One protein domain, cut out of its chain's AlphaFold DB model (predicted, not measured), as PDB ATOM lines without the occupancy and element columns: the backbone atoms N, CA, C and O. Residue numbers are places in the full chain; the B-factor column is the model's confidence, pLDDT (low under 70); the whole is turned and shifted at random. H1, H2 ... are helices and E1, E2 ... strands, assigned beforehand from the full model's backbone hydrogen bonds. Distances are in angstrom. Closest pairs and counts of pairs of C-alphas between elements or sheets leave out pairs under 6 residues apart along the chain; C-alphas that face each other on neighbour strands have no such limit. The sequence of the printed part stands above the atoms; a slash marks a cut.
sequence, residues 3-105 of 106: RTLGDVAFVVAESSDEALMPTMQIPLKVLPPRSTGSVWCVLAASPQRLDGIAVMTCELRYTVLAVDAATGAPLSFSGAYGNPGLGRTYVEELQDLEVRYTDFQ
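Overview. This is residues 3 to 105 of the 106 residues of the protein "Hypothetical protein" of Trieres chinensis (UniProt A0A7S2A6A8). The model is a long rod built on a strongly twisted, curled antiparallel sheet, in which the long hairpin of E5 and E6 runs beside E1, with E5 next to E1, and the short E3 lies along residues 5 to 8 of E1. A two-stranded ribbon of E2 and E4 packs near the last residues of E1, and E2 runs on into E3, joining ribbon and sheet; the link from 68 to 88 lies at one end of the rod and the small helix H1 at the other. The printed part has 103 residues with six named strands and then one named helix, in the order E1 E2 E3 E4 E5 E6 H1; the sheet's order is E3 - E1 - E5 - E6, and the class is mostly strand. The whole is loose, with a radius of gyration of the C-alphas of 17.6 A and spans of 52 by 23 by 20 A.

Along the chain. E1, residues 3 to 12, begins at C-alpha 3 (-2.806, 15.383, -14.326), is 26.1 A long and bends by 50 degrees at residue 7. E2, residues 20 to 26, is 17.1 A long, E3, residues 28 to 31, 6.8 A, and E4, residues 40 to 45, 15.3 A. E5, residues 53 to 67, the longest strand, measures 43.0 A. E6, residues 89 to 100, measures 32.1 A and bends by 51 degrees at residue 92. H1, residues 101 to 104, is 5.9 A long and ends at C-alpha 104 (12.290, 30.490, -49.237).

Arrangement. In the four-stranded sheet, E3 and E6 are the edge strands. E3 and E1 are antiparallel at 137 degrees, with N 28 and O 8 2.8 A apart. E1 and E5 are antiparallel at 162 degrees, with N 6 and O 63 2.8 A apart. E5 and E6 form a hairpin at 155 degrees, with N 60 and O 92 2.8 A apart. In the other sheet, E2 and E4 are antiparallel at 153 degrees, with N 42 and O 24 2.8 A apart. The closest C-alphas of E1 and E4 are those of Phe 10 and Trp 40, 6.1 A apart; those of E1 and E2 are Val 12 and Pro 22, 6.7 A. E2 and E3 meet only through their link, at 61 degrees. E4 and E6 are apart. H1 is only just not on the four-stranded sheet, with 4 pairs of C-alphas within 10 A; it is too short for an O i to N i+4 pair, and its one O i to N i+3 pair is within range.

Size, cuts and confidence. The C-alphas farthest apart, those of Tyr 81 and Gln 105, are 55.0 A apart. The printed part has no cut. The link from E5 to E6 is long, 21 residues. Mean pLDDT of the printed part is 85.7; residues 72, 74 and 76 to 85 are under 70.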
ATOM      1  N   ARG A   3      -2.595  15.644 -12.896       83.38
ATOM      2  CA  ARG A   3      -2.806  15.383 -14.326       83.38
ATOM      3  C   ARG A   3      -1.635  15.963 -15.098       83.38
ATOM      4  O   ARG A   3      -1.148  17.014 -14.713       83.38
ATOM      5  N   THR A   4      -1.206  15.308 -16.163       87.75
ATOM      6  CA  THR A   4      -0.173  15.805 -17.081       87.75
ATOM      7  C   THR A   4      -0.644  15.572 -18.510       87.75
ATOM      8  O   THR A   4      -1.515  14.727 -18.731       87.75
ATOM      9  N   LEU A   5      -0.087  16.292 -19.479       91.06
ATOM     10  CA  LEU A   5      -0.280  15.920 -20.881       91.06
ATOM     11  C   LEU A   5       0.798  14.911 -21.272       91.06
ATOM     12  O   LEU A   5       1.934  15.010 -20.812       91.06
ATOM     13  N   GLY A   6       0.432  13.930 -22.079       89.88
ATOM     14  CA  GLY A   6       1.325  12.947 -22.669       89.88
ATOM     15  C   GLY A   6       1.115  12.863 -24.170       89.88
ATOM     16  O   GLY A   6       0.072  13.288 -24.664       89.88
ATOM     17  N   ASP A   7       2.114  12.336 -24.873       91.31
ATOM     18  CA  ASP A   7       2.116  12.185 -26.335       91.31
ATOM     19  C   ASP A   7       1.637  13.456 -27.055       91.31
ATOM     20  O   ASP A   7       0.796  13.413 -27.952       91.31
ATOM     21  N   VAL A   8       2.139  14.612 -26.605       95.94
ATOM     22  CA  VAL A   8       1.779  15.909 -27.174       95.94
ATOM     23  C   VAL A   8       2.441  16.014 -28.544       95.94
ATOM     24  O   VAL A   8       3.661  15.907 -28.647       95.94
ATOM     25  N   ALA A   9       1.657  16.223 -29.592       97.31
ATOM     26  CA  ALA A   9       2.127  16.285 -30.967       97.31
ATOM     27  C   ALA A   9       1.494  17.472 -31.690       97.31
ATOM     28  O   ALA A   9       0.289  17.698 -31.592       97.31
ATOM     29  N   PHE A  10       2.316  18.201 -32.440       97.75
ATOM     30  CA  PHE A  10       1.850  19.187 -33.406       97.75
ATOM     31  C   PHE A  10       1.717  18.506 -34.765       97.75
ATOM     32  O   PHE A  10       2.680  17.925 -35.271       97.75
ATOM     33  N   VAL A  11       0.509  18.535 -35.314       96.56
ATOM     34  CA  VAL A  11       0.157  17.889 -36.573       96.56
ATOM     35  C   VAL A  11      -0.232  18.971 -37.560       96.56
ATOM     36  O   VAL A  11      -1.038  19.842 -37.250       96.56
ATOM     37  N   VAL A  12       0.341  18.893 -38.752       95.75
ATOM     38  CA  VAL A  12       0.027  19.790 -39.858       95.75
ATOM     39  C   VAL A  12      -0.493  18.928 -41.001       95.75
ATOM     40  O   VAL A  12       0.089  17.879 -41.286       95.75
ATOM     41  N   ALA A  13      -1.606  19.327 -41.608       91.56
ATOM     42  CA  ALA A  13      -2.138  18.677 -42.799       91.56
ATOM     43  C   ALA A  13      -1.309  19.054 -44.033       91.56
ATOM     44  O   ALA A  13      -0.793  20.163 -44.122       91.56
ATOM     45  N   GLU A  14      -1.188  18.133 -44.984       83.94
ATOM     46  CA  GLU A  14      -0.552  18.396 -46.277       83.94
ATOM     47  C   GLU A  14      -1.255  19.537 -47.034       83.94
ATOM     48  O   GLU A  14      -2.476  19.686 -46.950       83.94
ATOM     49  N   SER A  15      -0.482  20.343 -47.774       83.56
ATOM     50  CA  SER A  15      -1.055  21.367 -48.652       83.56
ATOM     51  C   SER A  15      -1.717  20.739 -49.884       83.56
ATOM     52  O   SER A  15      -1.263  19.730 -50.418       83.56
ATOM     53  N   SER A  16      -2.789  21.350 -50.389       75.56
ATOM     54  CA  SER A  16      -3.565  20.819 -51.524       75.56
ATOM     55  C   SER A  16      -2.780  20.683 -52.837       75.56
ATOM     56  O   SER A  16      -3.188  19.934 -53.721       75.56
ATOM     57  N   ASP A  17      -1.674  21.410 -52.977       77.19
ATOM     58  CA  ASP A  17      -0.782  21.423 -54.137       77.19
ATOM     59  C   ASP A  17       0.451  20.517 -53.964       77.19
ATOM     60  O   ASP A  17       1.335  20.528 -54.826       77.19
ATOM     61  N   GLU A  18       0.518  19.753 -52.865       80.75
ATOM     62  CA  GLU A  18       1.656  18.939 -52.403       80.75
ATOM     63  C   GLU A  18       2.989  19.724 -52.349       80.75
ATOM     64  O   GLU A  18       4.085  19.154 -52.419       80.75
ATOM     65  N   ALA A  19       2.931  21.057 -52.283       89.94
ATOM     66  CA  ALA A  19       4.117  21.891 -52.171       89.94
ATOM     67  C   ALA A  19       4.739  21.797 -50.772       89.94
ATOM     68  O   ALA A  19       5.950  21.982 -50.634       89.94
ATOM     69  N   LEU A  20       3.932  21.488 -49.753       93.25
ATOM     70  CA  LEU A  20       4.352  21.289 -48.372       93.25
ATOM     71  C   LEU A  20       3.803  19.962 -47.849       93.25
ATOM     72  O   LEU A  20       2.601  19.805 -47.631       93.25
ATOM     73  N   MET A  21       4.707  19.016 -47.607       93.88
ATOM     74  CA  MET A  21       4.363  17.670 -47.155       93.88
ATOM     75  C   MET A  21       4.972  17.386 -45.777       93.88
ATOM     76  O   MET A  21       6.195  17.460 -45.631       93.88
ATOM     77  N   PRO A  22       4.174  17.018 -44.761       94.31
ATOM     78  CA  PRO A  22       4.696  16.558 -43.480       94.31
ATOM     79  C   PRO A  22       5.538  15.290 -43.633       94.31
ATOM     80  O   PRO A  22       5.069  14.274 -44.138       94.31
ATOM     81  N   THR A  23       6.782  15.322 -43.154       95.88
ATOM     82  CA  THR A  23       7.708  14.181 -43.240       95.88
ATOM     83  C   THR A  23       8.013  13.547 -41.894       95.88
ATOM     84  O   THR A  23       8.332  12.362 -41.827       95.88
ATOM     85  N   MET A  24       7.972  14.323 -40.809       96.00
ATOM     86  CA  MET A  24       8.293  13.823 -39.473       96.00
ATOM     87  C   MET A  24       7.568  14.629 -38.403       96.00
ATOM     88  O   MET A  24       7.473  15.851 -38.487       96.00
ATOM     89  N   GLN A  25       7.109  13.944 -37.362       95.75
ATOM     90  CA  GLN A  25       6.610  14.566 -36.142       95.75
ATOM     91  C   GLN A  25       7.568  14.247 -34.999       95.75
ATOM     92  O   GLN A  25       7.986  13.100 -34.831       95.75
ATOM     93  N   ILE A  26       7.908  15.263 -34.212       96.81
ATOM     94  CA  ILE A  26       8.736  15.147 -33.015       96.81
ATOM     95  C   ILE A  26       7.838  15.489 -31.821       96.81
ATOM     96  O   ILE A  26       7.699  16.668 -31.473       96.81
ATOM     97  N   PRO A  27       7.165  14.482 -31.233       96.56
ATOM     98  CA  PRO A  27       6.250  14.697 -30.127       96.56
ATOM     99  C   PRO A  27       6.997  14.867 -28.803       96.56
ATOM    100  O   PRO A  27       8.127  14.408 -28.617       96.56
ATOM    101  N   LEU A  28       6.310  15.463 -27.836       94.56
ATOM    102  CA  LEU A  28       6.734  15.540 -26.452       94.56
ATOM    103  C   LEU A  28       6.022  14.447 -25.657       94.56
ATOM    104  O   LEU A  28       4.802  14.454 -25.496       94.56
ATOM    105  N   LYS A  29       6.807  13.515 -25.115       89.69
ATOM    106  CA  LYS A  29       6.280  12.339 -24.412       89.69
ATOM    107  C   LYS A  29       5.423  12.700 -23.198       89.69
ATOM    108  O   LYS A  29       4.397  12.070 -22.970       89.69
ATOM    109  N   VAL A  30       5.857  13.685 -22.409       89.19
ATOM    110  CA  VAL A  30       5.149  14.172 -21.216       89.19
ATOM    111  C   VAL A  30       5.391  15.673 -21.060       89.19
ATOM    112  O   VAL A  30       6.539  16.113 -21.098       89.19
ATOM    113  N   LEU A  31       4.327  16.443 -20.834       91.00
ATOM    114  CA  LEU A  31       4.367  17.858 -20.463       91.00
ATOM    115  C   LEU A  31       3.754  18.060 -19.066       91.00
ATOM    116  O   LEU A  31       2.522  18.022 -18.943       91.00
ATOM    117  N   PRO A  32       4.582  18.273 -18.025       86.94
ATOM    118  CA  PRO A  32       4.113  18.488 -16.660       86.94
ATOM    119  C   PRO A  32       3.257  19.756 -16.495       86.94
ATOM    120  O   PRO A  32       3.390  20.713 -17.264       86.94
ATOM    121  N   PRO A  33       2.405  19.819 -15.456       84.19
ATOM    122  CA  PRO A  33       1.648  21.023 -15.131       84.19
ATOM    123  C   PRO A  33       2.543  22.237 -14.926       84.19
ATOM    124  O   PRO A  33       3.516  22.167 -14.179       84.19
ATOM    125  N   ARG A  34       2.136  23.376 -15.496       84.44
ATOM    126  CA  ARG A  34       2.851  24.661 -15.376       84.44
ATOM    127  C   ARG A  34       4.276  24.625 -15.946       84.44
ATOM    128  O   ARG A  34       5.094  25.469 -15.598       84.44
ATOM    129  N   SER A  35       4.558  23.669 -16.824       89.12
ATOM    130  CA  SER A  35       5.776  23.628 -17.625       89.12
ATOM    131  C   SER A  35       5.489  24.046 -19.062       89.12
ATOM    132  O   SER A  35       4.358  23.961 -19.541       89.12
ATOM    133  N   THR A  36       6.541  24.460 -19.759       95.00
ATOM    134  CA  THR A  36       6.524  24.725 -21.197       95.00
ATOM    135  C   THR A  36       7.387  23.681 -21.889       95.00
ATOM    136  O   THR A  36       8.433  23.293 -21.370       95.00
ATOM    137  N   GLY A  37       6.945  23.223 -23.053       94.31
ATOM    138  CA  GLY A  37       7.689  22.299 -23.894       94.31
ATOM    139  C   GLY A  37       7.513  22.651 -25.361       94.31
ATOM    140  O   GLY A  37       6.722  23.528 -25.708       94.31
ATOM    141  N   SER A  38       8.261  21.963 -26.214       96.06
ATOM    142  CA  SER A  38       8.236  22.174 -27.659       96.06
ATOM    143  C   SER A  38       7.969  20.858 -28.369       96.06
ATOM    144  O   SER A  38       8.441  19.802 -27.948       96.06
ATOM    145  N   VAL A  39       7.222  20.951 -29.458       97.31
ATOM    146  CA  VAL A  39       6.905  19.867 -30.386       97.31
ATOM    147  C   VAL A  39       7.147  20.393 -31.791       97.31
ATOM    148  O   VAL A  39       7.051  21.600 -32.014       97.31
ATOM    149  N   TRP A  40       7.490  19.512 -32.723       96.94
ATOM    150  CA  TRP A  40       7.852  19.930 -34.076       96.94
ATOM    151  C   TRP A  40       7.167  19.057 -35.118       96.94
ATOM    152  O   TRP A  40       7.051  17.843 -34.943       96.94
ATOM    153  N   CYS A  41       6.772  19.678 -36.224       96.69
ATOM    154  CA  CYS A  41       6.412  19.001 -37.459       96.69
ATOM    155  C   CYS A  41       7.410  19.449 -38.530       96.69
ATOM    156  O   CYS A  41       7.546  20.642 -38.793       96.69
ATOM    157  N   VAL A  42       8.159  18.502 -39.090       95.75
ATOM    158  CA  VAL A  42       9.101  18.752 -40.181       95.75
ATOM    159  C   VAL A  42       8.348  18.597 -41.492       95.75
ATOM    160  O   VAL A  42       7.680  17.580 -41.698       95.75
ATOM    161  N   LEU A  43       8.477  19.593 -42.365       94.44
ATOM    162  CA  LEU A  43       7.870  19.619 -43.689       94.44
ATOM    163  C   LEU A  43       8.961  19.505 -44.761       94.44
ATOM    164  O   LEU A  43       9.986  20.184 -44.682       94.44
ATOM    165  N   ALA A  44       8.726  18.687 -45.782       93.50
ATOM    166  CA  ALA A  44       9.404  18.823 -47.061       93.50
ATOM    167  C   ALA A  44       8.708  19.924 -47.863       93.50
ATOM    168  O   ALA A  44       7.482  19.924 -47.976       93.50
ATOM    169  N   ALA A  45       9.496  20.839 -48.423       92.00
ATOM    170  CA  ALA A  45       8.995  21.947 -49.218       92.00
ATOM    171  C   ALA A  45       9.479  21.852 -50.667       92.00
ATOM    172  O   ALA A  45      10.654  21.596 -50.928       92.00
ATOM    173  N   SER A  46       8.570  22.116 -51.601       91.75
ATOM    174  CA  SER A  46       8.830  22.297 -53.030       91.75
ATOM    175  C   SER A  46       8.392  23.706 -53.445       91.75
ATOM    176  O   SER A  46       7.315  23.854 -54.021       91.75
ATOM    177  N   PRO A  47       9.192  24.757 -53.167       89.06
ATOM    178  CA  PRO A  47       8.755  26.149 -53.317       89.06
ATOM    179  C   PRO A  47       8.289  26.515 -54.730       89.06
ATOM    180  O   PRO A  47       7.364  27.297 -54.892       89.06
ATOM    181  N   GLN A  48       8.877  25.898 -55.756       87.88
ATOM    182  CA  GLN A  48       8.487  26.046 -57.161       87.88
ATOM    183  C   GLN A  48       7.047  25.604 -57.478       87.88
ATOM    184  O   GLN A  48       6.553  25.904 -58.561       87.88
ATOM    185  N   ARG A  49       6.398  24.859 -56.576       87.25
ATOM    186  CA  ARG A  49       4.999  24.430 -56.700       87.25
ATOM    187  C   ARG A  49       4.017  25.356 -55.978       87.25
ATOM    188  O   ARG A  49       2.829  25.242 -56.244       87.25
ATOM    189  N   LEU A  50       4.499  26.249 -55.104       87.50
ATOM    190  CA  LEU A  50       3.645  27.181 -54.366       87.50
ATOM    191  C   LEU A  50       3.091  28.249 -55.312       87.50
ATOM    192  O   LEU A  50       3.841  29.094 -55.806       87.50
ATOM    193  N   ASP A  51       1.774  28.268 -55.500       81.62
ATOM    194  CA  ASP A  51       1.079  29.357 -56.199       81.62
ATOM    195  C   ASP A  51       0.814  30.528 -55.235       81.62
ATOM    196  O   ASP A  51      -0.297  30.785 -54.772       81.62
ATOM    197  N   GLY A  52       1.892  31.208 -54.835       84.44
ATOM    198  CA  GLY A  52       1.843  32.354 -53.925       84.44
ATOM    199  C   GLY A  52       1.854  31.973 -52.440       84.44
ATOM    200  O   GLY A  52       2.836  32.268 -51.751       84.44
ATOM    201  N   ILE A  53       0.776  31.350 -51.951       89.12
ATOM    202  CA  ILE A  53       0.575  30.956 -50.543       89.12
ATOM    203  C   ILE A  53       0.030  29.529 -50.462       89.12
ATOM    204  O   ILE A  53      -0.956  29.210 -51.118       89.12
ATOM    205  N   ALA A  54       0.605  28.720 -49.572       90.62
ATOM    206  CA  ALA A  54      -0.034  27.514 -49.059       90.62
ATOM    207  C   ALA A  54      -0.594  27.772 -47.656       90.62
ATOM    208  O   ALA A  54       0.074  28.371 -46.811       90.62
ATOM    209  N   VAL A  55      -1.818  27.301 -47.416       91.56
ATOM    210  CA  VAL A  55      -2.482  27.338 -46.108       91.56
ATOM    211  C   VAL A  55      -2.591  25.908 -45.599       91.56
ATOM    212  O   VAL A  55      -3.126  25.047 -46.298       91.56
ATOM    213  N   MET A  56      -2.063  25.650 -44.407       92.88
ATOM    214  CA  MET A  56      -2.032  24.316 -43.816       92.88
ATOM    215  C   MET A  56      -2.817  24.283 -42.511       92.88
ATOM    216  O   MET A  56      -2.522  25.032 -41.576       92.88
ATOM    217  N   THR A  57      -3.773  23.360 -42.430       95.12
ATOM    218  CA  THR A  57      -4.523  23.120 -41.197       95.12
ATOM    219  C   THR A  57      -3.618  22.544 -40.124       95.12
ATOM    220  O   THR A  57      -2.852  21.608 -40.371       95.12
ATOM    221  N   CYS A  58      -3.714  23.112 -38.926       96.69
ATOM    222  CA  CYS A  58      -2.870  22.773 -37.794       96.69
ATOM    223  C   CYS A  58      -3.702  22.223 -36.633       96.69
ATOM    224  O   CYS A  58      -4.735  22.776 -36.266       96.69
ATOM    225  N   GLU A  59      -3.217  21.159 -36.004       97.56
ATOM    226  CA  GLU A  59      -3.842  20.537 -34.839       97.56
ATOM    227  C   GLU A  59      -2.802  20.269 -33.747       97.56
ATOM    228  O   GLU A  59      -1.669  19.852 -34.015       97.56
ATOM    229  N   LEU A  60      -3.213  20.421 -32.491       97.44
ATOM    230  CA  LEU A  60      -2.509  19.879 -31.337       97.44
ATOM    231  C   LEU A  60      -3.202  18.594 -30.890       97.44
ATOM    232  O   LEU A  60      -4.388  18.589 -30.566       97.44
ATOM    233  N   ARG A  61      -2.453  17.496 -30.820       96.94
ATOM    234  CA  ARG A  61      -2.937  16.220 -30.282       96.94
ATOM    235  C   ARG A  61      -2.250  15.929 -28.965       96.94
ATOM    236  O   ARG A  61      -1.045  16.125 -28.854       96.94
ATOM    237  N   TYR A  62      -2.993  15.472 -27.966       95.06
ATOM    238  CA  TYR A  62      -2.421  15.117 -26.667       95.06
ATOM    239  C   TYR A  62      -3.298  14.120 -25.917       95.06
ATOM    240  O   TYR A  62      -4.512  14.069 -26.094       95.06
ATOM    241  N   THR A  63      -2.696  13.358 -25.015       91.50
ATOM    242  CA  THR A  63      -3.393  12.431 -24.122       91.50
ATOM    243  C   THR A  63      -3.321  12.954 -22.692       91.50
ATOM    244  O   THR A  63      -2.254  13.323 -22.210       91.50
ATOM    245  N   VAL A  64      -4.440  12.986 -21.968       89.12
ATOM    246  CA  VAL A  64      -4.416  13.374 -20.547       89.12
ATOM    247  C   VAL A  64      -4.028  12.163 -19.700       89.12
ATOM    248  O   VAL A  64      -4.749  11.166 -19.659       89.12
ATOM    249  N   LEU A  65      -2.896  12.251 -19.001       85.31
ATOM    250  CA  LEU A  65      -2.364  11.177 -18.162       85.31
ATOM    251  C   LEU A  65      -2.533  11.496 -16.671       85.31
ATOM    252  O   LEU A  65      -2.442  12.651 -16.248       85.31
ATOM    253  N   ALA A  66      -2.746  10.457 -15.861       82.50
ATOM    254  CA  ALA A  66      -2.703  10.566 -14.406       82.50
ATOM    255  C   ALA A  66      -1.282  10.324 -13.897       82.50
ATOM    256  O   ALA A  66      -0.632   9.352 -14.283       82.50
ATOM    257  N   VAL A  67      -0.824  11.193 -12.999       77.62
ATOM    258  CA  VAL A  67       0.504  11.099 -12.384       77.62
ATOM    259  C   VAL A  67       0.414  11.122 -10.868       77.62
ATOM    260  O   VAL A  67      -0.500  11.711 -10.275       77.62
ATOM    261  N   ASP A  68       1.380  10.478 -10.226       75.69
ATOM    262  CA  ASP A  68       1.596  10.632  -8.800       75.69
ATOM    263  C   ASP A  68       1.953  12.094  -8.488       75.69
ATOM    264  O   ASP A  68       2.731  12.732  -9.196       75.69
ATOM    265  N   ALA A  69       1.350  12.647  -7.437       70.38
ATOM    266  CA  ALA A  69       1.481  14.072  -7.139       70.38
ATOM    267  C   ALA A  69       2.836  14.434  -6.509       70.38
ATOM    268  O   ALA A  69       3.232  15.593  -6.582       70.38
ATOM    269  N   ALA A  70       3.523  13.469  -5.889       73.31
ATOM    270  CA  ALA A  70       4.805  13.692  -5.226       73.31
ATOM    271  C   ALA A  70       5.992  13.492  -6.179       73.31
ATOM    272  O   ALA A  70       6.982  14.211  -6.093       73.31
ATOM    273  N   THR A  71       5.888  12.524  -7.091       72.19
ATOM    274  CA  THR A  71       6.989  12.099  -7.970       72.19
ATOM    275  C   THR A  71       6.797  12.488  -9.433       72.19
ATOM    276  O   THR A  71       7.752  12.441 -10.203       72.19
ATOM    277  N   GLY A  72       5.576  12.843  -9.849       68.06
ATOM    278  CA  GLY A  72       5.240  13.082 -11.257       68.06
ATOM    279  C   GLY A  72       5.250  11.816 -12.122       68.06
ATOM    280  O   GLY A  72       5.041  11.905 -13.331       68.06
ATOM    281  N   ALA A  73       5.476  10.639 -11.528       72.19
ATOM    282  CA  ALA A  73       5.517   9.378 -12.251       72.19
ATOM    283  C   ALA A  73       4.119   9.005 -12.784       72.19
ATOM    284  O   ALA A  73       3.130   9.190 -12.065       72.19
ATOM    285  N   PRO A  74       4.004   8.457 -14.011       69.94
ATOM    286  CA  PRO A  74       2.735   7.954 -14.528       69.94
ATOM    287  C   PRO A  74       2.145   6.890 -13.600       69.94
ATOM    288  O   PRO A  74       2.819   5.923 -13.244       69.94
ATOM    289  N   LEU A  75       0.877   7.049 -13.218       72.50
ATOM    290  CA  LEU A  75       0.143   6.009 -12.501       72.50
ATOM    291  C   LEU A  75      -0.301   4.961 -13.529       72.50
ATOM    292  O   LEU A  75      -1.005   5.300 -14.480       72.50
ATOM    293  N   SER A  76       0.133   3.704 -13.371       61.59
ATOM    294  CA  SER A  76      -0.206   2.601 -14.283       61.59
ATOM    295  C   SER A  76      -1.711   2.539 -14.572       61.59
ATOM    296  O   SER A  76      -2.532   2.553 -13.655       61.59
ATOM    297  N   PHE A  77      -2.074   2.431 -15.854       63.66
ATOM    298  CA  PHE A  77      -3.450   2.490 -16.371       63.66
ATOM    299  C   PHE A  77      -4.299   1.236 -16.083       63.66
ATOM    300  O   PHE A  77      -5.114   0.837 -16.909       63.66
ATOM    301  N   SER A  78      -4.167   0.596 -14.920       50.19
ATOM    302  CA  SER A  78      -5.015  -0.553 -14.564       50.19
ATOM    303  C   SER A  78      -6.446  -0.157 -14.158       50.19
ATOM    304  O   SER A  78      -7.212  -1.001 -13.708       50.19
ATOM    305  N   GLY A  79      -6.828   1.117 -14.298       47.19
ATOM    306  CA  GLY A  79      -8.100   1.641 -13.804       47.19
ATOM    307  C   GLY A  79      -8.647   2.802 -14.629       47.19
ATOM    308  O   GLY A  79      -8.787   3.906 -14.116       47.19
ATOM    309  N   ALA A  80      -9.034   2.546 -15.881       49.88
ATOM    310  CA  ALA A  80      -9.971   3.406 -16.624       49.88
ATOM    311  C   ALA A  80     -11.415   3.340 -16.064       49.88
ATOM    312  O   ALA A  80     -12.343   3.913 -16.629       49.88
ATOM    313  N   TYR A  81     -11.628   2.646 -14.943       43.91
ATOM    314  CA  TYR A  81     -12.911   2.569 -14.260       43.91
ATOM    315  C   TYR A  81     -13.054   3.747 -13.289       43.91
ATOM    316  O   TYR A  81     -12.585   3.695 -12.156       43.91
ATOM    317  N   GLY A  82     -13.703   4.823 -13.746       53.12
ATOM    318  CA  GLY A  82     -14.301   5.830 -12.856       53.12
ATOM    319  C   GLY A  82     -13.835   7.282 -13.005       53.12
ATOM    320  O   GLY A  82     -14.436   8.144 -12.376       53.12
ATOM    321  N   ASN A  83     -12.827   7.593 -13.833       59.66
ATOM    322  CA  ASN A  83     -12.413   8.983 -14.089       59.66
ATOM    323  C   ASN A  83     -12.552   9.338 -15.582       59.66
ATOM    324  O   ASN A  83     -11.683   8.972 -16.378       59.66
ATOM    325  N   PRO A  84     -13.627  10.039 -15.989       58.16
ATOM    326  CA  PRO A  84     -13.821  10.416 -17.383       58.16
ATOM    327  C   PRO A  84     -12.680  11.322 -17.877       58.16
ATOM    328  O   PRO A  84     -12.382  12.352 -17.272       58.16
ATOM    329  N   GLY A  85     -12.042  10.924 -18.984       62.53
ATOM    330  CA  GLY A  85     -11.040  11.714 -19.713       62.53
ATOM    331  C   GLY A  85      -9.570  11.311 -19.538       62.53
ATOM    332  O   GLY A  85      -8.727  11.816 -20.272       62.53
ATOM    333  N   LEU A  86      -9.234  10.393 -18.625       71.69
ATOM    334  CA  LEU A  86      -7.863   9.875 -18.496       71.69
ATOM    335  C   LEU A  86      -7.560   8.805 -19.553       71.69
ATOM    336  O   LEU A  86      -8.396   7.948 -19.821       71.69
ATOM    337  N   GLY A  87      -6.360   8.849 -20.140       72.12
ATOM    338  CA  GLY A  87      -5.928   7.919 -21.193       72.12
ATOM    339  C   GLY A  87      -6.604   8.145 -22.549       72.12
ATOM    340  O   GLY A  87      -6.370   7.385 -23.482       72.12
ATOM    341  N   ARG A  88      -7.437   9.188 -22.671       81.69
ATOM    342  CA  ARG A  88      -8.061   9.602 -23.927       81.69
ATOM    343  C   ARG A  88      -7.167  10.599 -24.656       81.69
ATOM    344  O   ARG A  88      -6.643  11.522 -24.032       81.69
ATOM    345  N   THR A  89      -7.069  10.438 -25.973       88.38
ATOM    346  CA  THR A  89      -6.478  11.429 -26.874       88.38
ATOM    347  C   THR A  89      -7.500  12.511 -27.215       88.38
ATOM    348  O   THR A  89      -8.660  12.229 -27.530       88.38
ATOM    349  N   TYR A  90      -7.050  13.752 -27.133       93.75
ATOM    350  CA  TYR A  90      -7.761  14.967 -27.484       93.75
ATOM    351  C   TYR A  90      -7.084  15.607 -28.691       93.75
ATOM    352  O   TYR A  90      -5.885  15.422 -28.910       93.75
ATOM    353  N   VAL A  91      -7.883  16.338 -29.459       96.44
ATOM    354  CA  VAL A  91      -7.448  17.128 -30.606       96.44
ATOM    355  C   VAL A  91      -7.963  18.542 -30.386       96.44
ATOM    356  O   VAL A  91      -9.135  18.720 -30.054       96.44
ATOM    357  N   GLU A  92      -7.077  19.515 -30.528       96.44
ATOM    358  CA  GLU A  92      -7.375  20.940 -30.471       96.44
ATOM    359  C   GLU A  92      -6.971  21.562 -31.807       96.44
ATOM    360  O   GLU A  92      -5.825  21.429 -32.238       96.44
ATOM    361  N   GLU A  93      -7.928  22.196 -32.480       96.44
ATOM    362  CA  GLU A  93      -7.677  22.927 -33.721       96.44
ATOM    363  C   GLU A  93      -6.878  24.193 -33.402       96.44
ATOM    364  O   GLU A  93      -7.236  24.969 -32.511       96.44
ATOM    365  N   LEU A  94      -5.772  24.382 -34.115       96.81
ATOM    366  CA  LEU A  94      -4.933  25.567 -34.016       96.81
ATOM    367  C   LEU A  94      -5.203  26.491 -35.202       96.81
ATOM    368  O   LEU A  94      -5.863  26.120 -36.169       96.81
ATOM    369  N   GLN A  95      -4.670  27.709 -35.134       96.25
ATOM    370  CA  GLN A  95      -4.684  28.601 -36.286       96.25
ATOM    371  C   GLN A  95      -3.907  27.974 -37.450       96.25
ATOM    372  O   GLN A  95      -2.827  27.416 -37.245       96.25
ATOM    373  N   ASP A  96      -4.450  28.109 -38.659       94.25
ATOM    374  CA  ASP A  96      -3.787  27.657 -39.878       94.25
ATOM    375  C   ASP A  96      -2.427  28.341 -40.074       94.25
ATOM    376  O   ASP A  96      -2.234  29.518 -39.751       94.25
ATOM    377  N   LEU A  97      -1.486  27.590 -40.643       92.56
ATOM    378  CA  LEU A  97      -0.169  28.087 -41.012       92.56
ATOM    379  C   LEU A  97      -0.190  28.560 -42.466       92.56
ATOM    380  O   LEU A  97      -0.428  27.767 -43.375       92.56
ATOM    381  N   GLU A  98       0.106  29.839 -42.685       92.88
ATOM    382  CA  GLU A  98       0.342  30.394 -44.018       92.88
ATOM    383  C   GLU A  98       1.838  30.381 -44.334       92.88
ATOM    384  O   GLU A  98       2.637  30.954 -43.593       92.88
ATOM    385  N   VAL A  99       2.207  29.780 -45.462       91.88
ATOM    386  CA  VAL A  99       3.584  29.763 -45.968       91.88
ATOM    387  C   VAL A  99       3.602  30.380 -47.357       91.88
ATOM    388  O   VAL A  99       2.869  29.953 -48.251       91.88
ATOM    389  N   ARG A 100       4.441  31.397 -47.548       90.81
ATOM    390  CA  ARG A 100       4.613  32.101 -48.822       90.81
ATOM    391  C   ARG A 100       5.810  31.545 -49.573       90.81
ATOM    392  O   ARG A 100       6.821  31.187 -48.977       90.81
ATOM    393  N   TYR A 101       5.763  31.588 -50.903       87.81
ATOM    394  CA  TYR A 101       6.946  31.259 -51.713       87.81
ATOM    395  C   TYR A 101       8.154  32.163 -51.383       87.81
ATOM    396  O   TYR A 101       9.303  31.734 -51.494       87.81
ATOM    397  N   THR A 102       7.903  33.405 -50.952       89.75
ATOM    398  CA  THR A 102       8.939  34.372 -50.561       89.75
ATOM    399  C   THR A 102       9.692  33.967 -49.301       89.75
ATOM    400  O   THR A 102      10.820  34.409 -49.123       89.75
ATOM    401  N   ASP A 103       9.122  33.100 -48.458       90.56
ATOM    402  CA  ASP A 103       9.771  32.641 -47.223       90.56
ATOM    403  C   ASP A 103      11.000  31.750 -47.510       90.56
ATOM    404  O   ASP A 103      11.811  31.495 -46.622       90.56
ATOM    405  N   PHE A 104      11.164  31.303 -48.764       88.81
ATOM    406  CA  PHE A 104      12.290  30.490 -49.237       88.81
ATOM    407  C   PHE A 104      13.358  31.286 -50.003       88.81
ATOM    408  O   PHE A 104      14.339  30.701 -50.465       88.81
ATOM    409  N   GLN A 105      13.174  32.595 -50.184       82.62
ATOM    410  CA  GLN A 105      14.164  33.450 -50.838       82.62
ATOM    411  C   GLN A 105      15.176  33.936 -49.789       82.62
ATOM    412  O   GLN A 105      14.802  34.630 -48.846       82.62
TER     413      GLN A 105